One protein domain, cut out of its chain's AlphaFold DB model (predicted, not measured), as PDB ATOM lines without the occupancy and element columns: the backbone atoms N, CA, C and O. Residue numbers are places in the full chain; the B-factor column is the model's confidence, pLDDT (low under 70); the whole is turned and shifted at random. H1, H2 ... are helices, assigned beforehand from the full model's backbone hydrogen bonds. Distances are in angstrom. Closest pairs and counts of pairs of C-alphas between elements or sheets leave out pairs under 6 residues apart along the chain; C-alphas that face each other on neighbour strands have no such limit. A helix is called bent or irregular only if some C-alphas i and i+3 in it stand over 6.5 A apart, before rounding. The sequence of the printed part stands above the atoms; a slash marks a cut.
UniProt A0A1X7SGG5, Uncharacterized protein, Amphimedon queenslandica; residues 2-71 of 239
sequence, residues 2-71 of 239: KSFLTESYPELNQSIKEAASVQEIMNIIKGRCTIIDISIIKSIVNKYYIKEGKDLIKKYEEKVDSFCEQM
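Overview. This is residues 2 to 71 of the 239 residues of an uncharacterized protein of Amphimedon queenslandica (UniProt A0A1X7SGG5). What shape do these coordinates make? Three short helices, H1, H2 and H3, make a cluster at one end of an elongated model, and H4 and the long H5 make an open V at the other, H5 folding back from H4 after a tight link. What is it made of? The printed part has 70 residues with five named helices, H1 to H5 in order along the chain, and no named strand, so the class is all helix. How compact is it? It is only just compact, close to loose, with a radius of gyration of the C-alphas of 13.3 A, and the C-alphas span 40 by 26 by 19 A.

Along the chain. Where do the first three helices lie? H1 is residues 2 to 8, 10.0 A from first to last C-alpha, and begins at C-alpha 2 at (37.168, 3.053, 5.930). H2 is residues 10 to 18, 13.7 A long, and is irregular, with C-alphas 11 and 14 standing 7.8 A apart. H3 is residues 22 to 31, 14.4 A long. Where are the other two? H4 is residues 39 to 47, 12.0 A long, beginning at C-alpha 39 at (26.555, 4.427, -6.618). H5, the longest, is residues 51 to 70, 29.6 A long, and ends at C-alpha 70 at (17.448, 12.675, -23.934).

Arrangement. How do H1, H2 and H3 stand? H1 and H2 touch as a helical hairpin, closest at the C-alphas of Thr 6 and Asn 13, 4.8 A apart, at a shallow tilt of 11 degrees, opposite ways. H2 and H3 are a helical hairpin too, closest at the C-alphas of Ile 16 and Ile 25, 5.9 A apart, at a steep tilt of 39 degrees. H1 and H3 are only just apart, closest 8.1 A. How does H4 stand to them and to H5? H3 and H4 are close but not clearly touching, the closest C-alphas being those of Ile 29 and Ile 40, 6.9 A apart, while H1 and H4 are near each other, with 8 pairs of C-alphas within 10 A. H4 and H5 touch as a helical hairpin at a shallow tilt of 28 degrees, with residues 51 to 57 of H5 alone, closest at the C-alphas of Val 45 and Gly 53, 5.8 A apart. What do the backbones show? In H1, H3, H4 and H5 every O i to N i+4 pair is within hydrogen-bond range, and in H2 3 of 5 are.

Size, cuts and confidence. How far does it reach? The two C-alphas farthest apart are those of Ala 20 and Gln 70, 40.6 A. Are there cuts or long links? The printed part has no cut and no long link; the link from H3 to H4 is short, with 7 residues, and the others are tight. How confident is the model? The mean pLDDT of the printed part is 92.8, and no printed residue is under 70.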
ATOM      1  N   LYS A   2      36.160   3.966   6.504       92.25
ATOM      2  CA  LYS A   2      37.168   3.053   5.930       92.25
ATOM      3  C   LYS A   2      36.738   1.579   5.931       92.25
ATOM      4  O   LYS A   2      36.628   1.032   4.846       92.25
ATOM      5  N   SER A   3      36.411   0.979   7.087       91.69
ATOM      6  CA  SER A   3      36.048  -0.459   7.132       91.69
ATOM      7  C   SER A   3      34.860  -0.795   6.221       91.69
ATOM      8  O   SER A   3      34.955  -1.690   5.390       91.69
ATOM      9  N   PHE A   4      33.793   0.013   6.267       93.31
ATOM     10  CA  PHE A   4      32.640  -0.148   5.377       93.31
ATOM     11  C   PHE A   4      33.037  -0.179   3.895       93.31
ATOM     12  O   PHE A   4      32.558  -1.034   3.152       93.31
ATOM     13  N   LEU A   5      33.900   0.742   3.459       93.12
ATOM     14  CA  LEU A   5      34.323   0.799   2.064       93.12
ATOM     15  C   LEU A   5      35.276  -0.337   1.702       93.12
ATOM     16  O   LEU A   5      35.145  -0.880   0.616       93.12
ATOM     17  N   THR A   6      36.183  -0.736   2.594       91.94
ATOM     18  CA  THR A   6      37.080  -1.873   2.339       91.94
ATOM     19  C   THR A   6      36.326  -3.200   2.259       91.94
ATOM     20  O   THR A   6      36.735  -4.083   1.515       91.94
ATOM     21  N   GLU A   7      35.224  -3.338   3.000       90.38
ATOM     22  CA  GLU A   7      34.348  -4.516   2.958       90.38
ATOM     23  C   GLU A   7      33.430  -4.498   1.727       90.38
ATOM     24  O   GLU A   7      33.251  -5.517   1.067       90.38
ATOM     25  N   SER A   8      32.851  -3.338   1.400       89.44
ATOM     26  CA  SER A   8      31.860  -3.223   0.321       89.44
ATOM     27  C   SER A   8      32.497  -3.090  -1.063       89.44
ATOM     28  O   SER A   8      31.926  -3.568  -2.042       89.44
ATOM     29  N   TYR A   9      33.673  -2.464  -1.140       92.31
ATOM     30  CA  TYR A   9      34.444  -2.193  -2.357       92.31
ATOM     31  C   TYR A   9      35.905  -2.649  -2.181       92.31
ATOM     32  O   TYR A   9      36.810  -1.807  -2.102       92.31
ATOM     33  N   PRO A  10      36.165  -3.970  -2.092       91.44
ATOM     34  CA  PRO A  10      37.513  -4.514  -1.914       91.44
ATOM     35  C   PRO A  10      38.532  -4.027  -2.954       91.44
ATOM     36  O   PRO A  10      39.715  -3.901  -2.649       91.44
ATOM     37  N   GLU A  11      38.076  -3.697  -4.161       88.88
ATOM     38  CA  GLU A  11      38.860  -3.108  -5.249       88.88
ATOM     39  C   GLU A  11      39.521  -1.765  -4.885       88.88
ATOM     40  O   GLU A  11      40.537  -1.407  -5.470       88.88
ATOM     41  N   LEU A  12      38.988  -1.031  -3.902       90.12
ATOM     42  CA  LEU A  12      39.532   0.254  -3.441       90.12
ATOM     43  C   LEU A  12      40.371   0.123  -2.163       90.12
ATOM     44  O   LEU A  12      40.838   1.125  -1.620       90.12
ATOM     45  N   ASN A  13      40.542  -1.096  -1.645       90.00
ATOM     46  CA  ASN A  13      41.083  -1.340  -0.310       90.00
ATOM     47  C   ASN A  13      42.466  -0.713  -0.099       90.00
ATOM     48  O   ASN A  13      42.692  -0.074   0.928       90.00
ATOM     49  N   GLN A  14      43.363  -0.859  -1.079       88.88
ATOM     50  CA  GLN A  14      44.721  -0.326  -0.992       88.88
ATOM     51  C   GLN A  14      44.704   1.200  -0.814       88.88
ATOM     52  O   GLN A  14      45.167   1.708   0.206       88.88
ATOM     53  N   SER A  15      44.056   1.916  -1.735       90.25
ATOM     54  CA  SER A  15      43.983   3.381  -1.711       90.25
ATOM     55  C   SER A  15      43.244   3.912  -0.478       90.25
ATOM     56  O   SER A  15      43.626   4.926   0.103       90.25
ATOM     57  N   ILE A  16      42.188   3.224  -0.029       93.50
ATOM     58  CA  ILE A  16      41.403   3.647   1.143       93.50
ATOM     59  C   ILE A  16      42.181   3.474   2.448       93.50
ATOM     60  O   ILE A  16      42.021   4.279   3.374       93.50
ATOM     61  N   LYS A  17      43.010   2.430   2.561       91.06
ATOM     62  CA  LYS A  17      43.859   2.224   3.739       91.06
ATOM     63  C   LYS A  17      44.888   3.341   3.872       91.06
ATOM     64  O   LYS A  17      45.009   3.889   4.969       91.06
ATOM     65  N   GLU A  18      45.527   3.705   2.764       92.12
ATOM     66  CA  GLU A  18      46.577   4.728   2.682       92.12
ATOM     67  C   GLU A  18      46.067   6.155   2.920       92.12
ATOM     68  O   GLU A  18      46.792   6.969   3.484       92.12
ATOM     69  N   ALA A  19      44.814   6.457   2.564       94.12
ATOM     70  CA  ALA A  19      44.243   7.794   2.727       94.12
ATOM     71  C   ALA A  19      44.259   8.281   4.192       94.12
ATOM     72  O   ALA A  19      43.667   7.653   5.073       94.12
ATOM     73  N   ALA A  20      44.870   9.426   4.476       93.00
ATOM     74  CA  ALA A  20      45.003   9.986   5.821       93.00
ATOM     75  C   ALA A  20      43.741  10.724   6.301       93.00
ATOM     76  O   ALA A  20      43.532  10.887   7.504       93.00
ATOM     77  N   SER A  21      42.868  11.145   5.381       94.25
ATOM     78  CA  SER A  21      41.710  11.988   5.689       94.25
ATOM     79  C   SER A  21      40.421  11.538   4.996       94.25
ATOM     80  O   SER A  21      40.424  10.813   4.000       94.25
ATOM     81  N   VAL A  22      39.277  12.009   5.507       91.12
ATOM     82  CA  VAL A  22      37.972  11.841   4.837       91.12
ATOM     83  C   VAL A  22      38.004  12.466   3.444       91.12
ATOM     84  O   VAL A  22      37.455  11.888   2.510       91.12
ATOM     85  N   GLN A  23      38.676  13.607   3.288       93.94
ATOM     86  CA  GLN A  23      38.784  14.301   2.009       93.94
ATOM     87  C   GLN A  23      39.528  13.462   0.964       93.94
ATOM     88  O   GLN A  23      39.067  13.355  -0.169       93.94
ATOM     89  N   GLU A  24      40.633  12.820   1.345       94.56
ATOM     90  CA  GLU A  24      41.364  11.906   0.459       94.56
ATOM     91  C   GLU A  24      40.519  10.694   0.066       94.56
ATOM     92  O   GLU A  24      40.452  10.354  -1.114       94.56
ATOM     93  N   ILE A  25      39.792  10.096   1.018       94.38
ATOM     94  CA  ILE A  25      38.863   8.997   0.718       94.38
ATOM     95  C   ILE A  25      37.796   9.457  -0.284       94.38
ATOM     96  O   ILE A  25      37.517   8.758  -1.257       94.38
ATOM     97  N   MET A  26      37.227  10.650  -0.093       93.56
ATOM     98  CA  MET A  26      36.244  11.206  -1.021       93.56
ATOM     99  C   MET A  26      36.836  11.493  -2.403       93.56
ATOM    100  O   MET A  26      36.131  11.322  -3.394       93.56
ATOM    101  N   ASN A  27      38.107  11.889  -2.501       92.19
ATOM    102  CA  ASN A  27      38.779  12.072  -3.789       92.19
ATOM    103  C   ASN A  27      38.952  10.735  -4.529       92.19
ATOM    104  O   ASN A  27      38.651  10.666  -5.720       92.19
ATOM    105  N   ILE A  28      39.333   9.666  -3.820       92.62
ATOM    106  CA  ILE A  28      39.406   8.303  -4.380       92.62
ATOM    107  C   ILE A  28      38.030   7.863  -4.898       92.62
ATOM    108  O   ILE A  28      37.906   7.407  -6.033       92.62
ATOM    109  N   ILE A  29      36.977   8.052  -4.096       92.31
ATOM    110  CA  ILE A  29      35.602   7.695  -4.480       92.31
ATOM    111  C   ILE A  29      35.143   8.481  -5.710       92.31
ATOM    112  O   ILE A  29      34.541   7.901  -6.612       92.31
ATOM    113  N   LYS A  30      35.420   9.788  -5.766       89.88
ATOM    114  CA  LYS A  30      35.061  10.634  -6.913       89.88
ATOM    115  C   LYS A  30      35.714  10.147  -8.202       89.88
ATOM    116  O   LYS A  30      35.043  10.142  -9.224       89.88
ATOM    117  N   GLY A  31      36.965   9.684  -8.143       88.38
ATOM    118  CA  GLY A  31      37.653   9.091  -9.296       88.38
ATOM    119  C   GLY A  31      37.003   7.802  -9.817       88.38
ATOM    120  O   GLY A  31      37.238   7.415 -10.957       88.38
ATOM    121  N   ARG A  32      36.159   7.157  -9.003       87.31
ATOM    122  CA  ARG A  32      35.410   5.940  -9.346       87.31
ATOM    123  C   ARG A  32      33.940   6.199  -9.672       87.31
ATOM    124  O   ARG A  32      33.217   5.254  -9.968       87.31
ATOM    125  N   CYS A  33      33.496   7.450  -9.615       89.75
ATOM    126  CA  CYS A  33      32.163   7.852 -10.049       89.75
ATOM    127  C   CYS A  33      32.219   8.377 -11.488       89.75
ATOM    128  O   CYS A  33      33.236   8.907 -11.930       89.75
ATOM    129  N   THR A  34      31.103   8.279 -12.201       89.81
ATOM    130  CA  THR A  34      30.923   8.895 -13.521       89.81
ATOM    131  C   THR A  34      29.782   9.905 -13.470       89.81
ATOM    132  O   THR A  34      29.060   9.996 -12.479       89.81
ATOM    133  N   ILE A  35      29.581  10.650 -14.559       87.19
ATOM    134  CA  ILE A  35      28.452  11.586 -14.676       87.19
ATOM    135  C   ILE A  35      27.078  10.901 -14.594       87.19
ATOM    136  O   ILE A  35      26.089  11.567 -14.317       87.19
ATOM    137  N   ILE A  36      27.015   9.589 -14.835       89.19
ATOM    138  CA  ILE A  36      25.772   8.809 -14.790       89.19
ATOM    139  C   ILE A  36      25.747   7.786 -13.651       89.19
ATOM    140  O   ILE A  36      24.750   7.095 -13.480       89.19
ATOM    141  N   ASP A  37      26.825   7.669 -12.872       90.88
ATOM    142  CA  ASP A  37      26.931   6.677 -11.803       90.88
ATOM    143  C   ASP A  37      27.678   7.238 -10.588       90.88
ATOM    144  O   ASP A  37      28.892   7.449 -10.609       90.88
ATOM    145  N   ILE A  38      26.926   7.434  -9.504       93.50
ATOM    146  CA  ILE A  38      27.422   7.854  -8.188       93.50
ATOM    147  C   ILE A  38      27.136   6.799  -7.105       93.50
ATOM    148  O   ILE A  38      27.003   7.126  -5.919       93.50
ATOM    149  N   SER A  39      27.018   5.523  -7.484       92.31
ATOM    150  CA  SER A  39      26.555   4.427  -6.618       92.31
ATOM    151  C   SER A  39      27.355   4.289  -5.318       92.31
ATOM    152  O   SER A  39      26.787   3.986  -4.261       92.31
ATOM    153  N   ILE A  40      28.660   4.576  -5.354       93.19
ATOM    154  CA  ILE A  40      29.524   4.542  -4.166       93.19
ATOM    155  C   ILE A  40      29.134   5.653  -3.182       93.19
ATOM    156  O   ILE A  40      28.921   5.384  -1.997       93.19
ATOM    157  N   ILE A  41      28.955   6.888  -3.669       94.69
ATOM    158  CA  ILE A  41      28.514   8.031  -2.850       94.69
ATOM    159  C   ILE A  41      27.134   7.740  -2.248       94.69
ATOM    160  O   ILE A  41      26.929   7.925  -1.046       94.69
ATOM    161  N   LYS A  42      26.212   7.192  -3.048       94.50
ATOM    162  CA  LYS A  42      24.886   6.764  -2.580       94.50
ATOM    163  C   LYS A  42      24.949   5.710  -1.491       94.50
ATOM    164  O   LYS A  42      24.220   5.803  -0.502       94.50
ATOM    165  N   SER A  43      25.849   4.748  -1.620       93.88
ATOM    166  CA  SER A  43      26.049   3.719  -0.600       93.88
ATOM    167  C   SER A  43      26.529   4.311   0.726       93.88
ATOM    168  O   SER A  43      26.035   3.913   1.779       93.88
ATOM    169  N   ILE A  44      27.427   5.301   0.692       94.56
ATOM    170  CA  ILE A  44      27.919   6.000   1.890       94.56
ATOM    171  C   ILE A  44      26.791   6.788   2.559       94.56
ATOM    172  O   ILE A  44      26.545   6.615   3.753       94.56
ATOM    173  N   VAL A  45      26.077   7.615   1.791       95.50
ATOM    174  CA  VAL A  45      24.956   8.423   2.293       95.50
ATOM    175  C   VAL A  45      23.887   7.547   2.946       95.50
ATOM    176  O   VAL A  45      23.392   7.875   4.025       95.50
ATOM    177  N   ASN A  46      23.568   6.404   2.333       93.88
ATOM    178  CA  ASN A  46      22.597   5.461   2.878       93.88
ATOM    179  C   ASN A  46      23.107   4.759   4.139       93.88
ATOM    180  O   ASN A  46      22.374   4.697   5.124       93.88
ATOM    181  N   LYS A  47      24.356   4.273   4.138       95.12
ATOM    182  CA  LYS A  47      24.952   3.563   5.282       95.12
ATOM    183  C   LYS A  47      25.021   4.431   6.538       95.12
ATOM    184  O   LYS A  47      24.812   3.917   7.633       95.12
ATOM    185  N   TYR A  48      25.324   5.718   6.376       94.31
ATOM    186  CA  TYR A  48      25.490   6.672   7.477       94.31
ATOM    187  C   TYR A  48      24.276   7.582   7.692       94.31
ATOM    188  O   TYR A  48      24.348   8.502   8.498       94.31
ATOM    189  N   TYR A  49      23.162   7.325   6.997       93.94
ATOM    190  CA  TYR A  49      21.910   8.076   7.129       93.94
ATOM    191  C   TYR A  49      22.072   9.604   6.998       93.94
ATOM    192  O   TYR A  49      21.388  10.362   7.682       93.94
ATOM    193  N   ILE A  50      22.945  10.063   6.094       94.25
ATOM    194  CA  ILE A  50      23.225  11.494   5.890       94.25
ATOM    195  C   ILE A  50      22.009  12.147   5.223       94.25
ATOM    196  O   ILE A  50      21.773  11.947   4.030       94.25
ATOM    197  N   LYS A  51      21.212  12.897   5.989       93.62
ATOM    198  CA  LYS A  51      19.898  13.392   5.556       93.62
ATOM    199  C   LYS A  51      19.999  14.329   4.352       93.62
ATOM    200  O   LYS A  51      19.361  14.074   3.337       93.62
ATOM    201  N   GLU A  52      20.858  15.341   4.431       93.62
ATOM    202  CA  GLU A  52      21.099  16.312   3.356       93.62
ATOM    203  C   GLU A  52      21.621  15.615   2.093       93.62
ATOM    204  O   GLU A  52      21.256  15.961   0.970       93.62
ATOM    205  N   GLY A  53      22.442  14.576   2.279       93.94
ATOM    206  CA  GLY A  53      22.964  13.756   1.193       93.94
ATOM    207  C   GLY A  53      21.867  13.005   0.442       93.94
ATOM    208  O   GLY A  53      21.932  12.916  -0.781       93.94
ATOM    209  N   LYS A  54      20.843  12.486   1.136       94.94
ATOM    210  CA  LYS A  54      19.743  11.745   0.491       94.94
ATOM    211  C   LYS A  54      18.954  12.631  -0.468       94.94
ATOM    212  O   LYS A  54      18.686  12.211  -1.592       94.94
ATOM    213  N   ASP A  55      18.646  13.856  -0.050       94.69
ATOM    214  CA  ASP A  55      17.905  14.811  -0.878       94.69
ATOM    215  C   ASP A  55      18.723  15.255  -2.099       94.69
ATOM    216  O   ASP A  55      18.186  15.363  -3.203       94.69
ATOM    217  N   LEU A  56      20.031  15.479  -1.925       96.19
ATOM    218  CA  LEU A  56      20.934  15.828  -3.026       96.19
ATOM    219  C   LEU A  56      21.087  14.687  -4.034       96.19
ATOM    220  O   LEU A  56      21.042  14.937  -5.236       96.19
ATOM    221  N   ILE A  57      21.230  13.447  -3.559       96.12
ATOM    222  CA  ILE A  57      21.323  12.271  -4.430       96.12
ATOM    223  C   ILE A  57      20.041  12.089  -5.221       96.12
ATOM    224  O   ILE A  57      20.118  11.909  -6.428       96.12
ATOM    225  N   LYS A  58      18.877  12.198  -4.575       95.62
ATOM    226  CA  LYS A  58      17.594  12.074  -5.269       95.62
ATOM    227  C   LYS A  58      17.472  13.093  -6.407       95.62
ATOM    228  O   LYS A  58      17.201  12.713  -7.537       95.62
ATOM    229  N   LYS A  59      17.761  14.371  -6.131       96.38
ATOM    230  CA  LYS A  59      17.746  15.437  -7.149       96.38
ATOM    231  C   LYS A  59      18.768  15.212  -8.264       96.38
ATOM    232  O   LYS A  59      18.551  15.648  -9.391       96.38
ATOM    233  N   TYR A  60      19.916  14.620  -7.942       95.62
ATOM    234  CA  TYR A  60      20.938  14.294  -8.928       95.62
ATOM    235  C   TYR A  60      20.492  13.137  -9.825       95.62
ATOM    236  O   TYR A  60      20.574  13.271 -11.038       95.62
ATOM    237  N   GLU A  61      19.975  12.050  -9.247       94.25
ATOM    238  CA  GLU A  61      19.469  10.891  -9.992       94.25
ATOM    239  C   GLU A  61      18.319  11.293 -10.922       94.25
ATOM    240  O   GLU A  61      18.387  10.984 -12.101       94.25
ATOM    241  N   GLU A  62      17.365  12.112 -10.466       95.44
ATOM    242  CA  GLU A  62      16.289  12.645 -11.325       95.44
ATOM    243  C   GLU A  62      16.828  13.424 -12.542       95.44
ATOM    244  O   GLU A  62      16.284  13.345 -13.644       95.44
ATOM    245  N   LYS A  63      17.923  14.176 -12.365       95.94
ATOM    246  CA  LYS A  63      18.582  14.888 -13.471       95.94
ATOM    247  C   LYS A  63      19.354  13.951 -14.391       95.94
ATOM    248  O   LYS A  63      19.392  14.204 -15.591       95.94
ATOM    249  N   VAL A  64      19.994  12.921 -13.840       94.19
ATOM    250  CA  VAL A  64      20.702  11.902 -14.624       94.19
ATOM    251  C   VAL A  64      19.713  11.096 -15.454       94.19
ATOM    252  O   VAL A  64      19.968  10.919 -16.638       94.19
ATOM    253  N   ASP A  65      18.579  10.693 -14.885       93.56
ATOM    254  CA  ASP A  65      17.524   9.962 -15.591       93.56
ATOM    255  C   ASP A  65      17.017  10.793 -16.780       93.56
ATOM    256  O   ASP A  65      17.121  10.366 -17.930       93.56
ATOM    257  N   SER A  66      16.626  12.052 -16.539       94.75
ATOM    258  CA  SER A  66      16.206  12.965 -17.612       94.75
ATOM    259  C   SER A  66      17.300  13.207 -18.659       94.75
ATOM    260  O   SER A  66      16.992  13.373 -19.841       94.75
ATOM    261  N   PHE A  67      18.570  13.260 -18.252       93.62
ATOM    262  CA  PHE A  67      19.696  13.387 -19.174       93.62
ATOM    263  C   PHE A  67      19.860  12.127 -20.031       93.62
ATOM    264  O   PHE A  67      20.028  12.232 -21.242       93.62
ATOM    265  N   CYS A  68      19.791  10.939 -19.430       92.88
ATOM    266  CA  CYS A  68      19.956   9.660 -20.114       92.88
ATOM    267  C   CYS A  68      18.827   9.363 -21.104       92.88
ATOM    268  O   CYS A  68      19.101   8.800 -22.165       92.88
ATOM    269  N   GLU A  69      17.600   9.787 -20.799       93.69
ATOM    270  CA  GLU A  69      16.441   9.696 -21.697       93.69
ATOM    271  C   GLU A  69      16.594  10.568 -22.954       93.69
ATOM    272  O   GLU A  69      16.108  10.213 -24.026       93.69
ATOM    273  N   GLN A  70      17.279  11.711 -22.839       92.81
ATOM    274  CA  GLN A  70      17.448  12.675 -23.934       92.81
ATOM    275  C   GLN A  70      18.769  12.497 -24.697       92.81
ATOM    276  O   GLN A  70      18.923  13.001 -25.812       92.81
ATOM    277  N   MET A  71      19.749  11.819 -24.095       93.12
ATOM    278  CA  MET A  71      21.095  11.704 -24.643       93.12
ATOM    279  C   MET A  71      21.206  10.531 -25.618       93.12
ATOM    280  O   MET A  71      21.332   9.374 -25.216       93.12
TER     281      MET A  71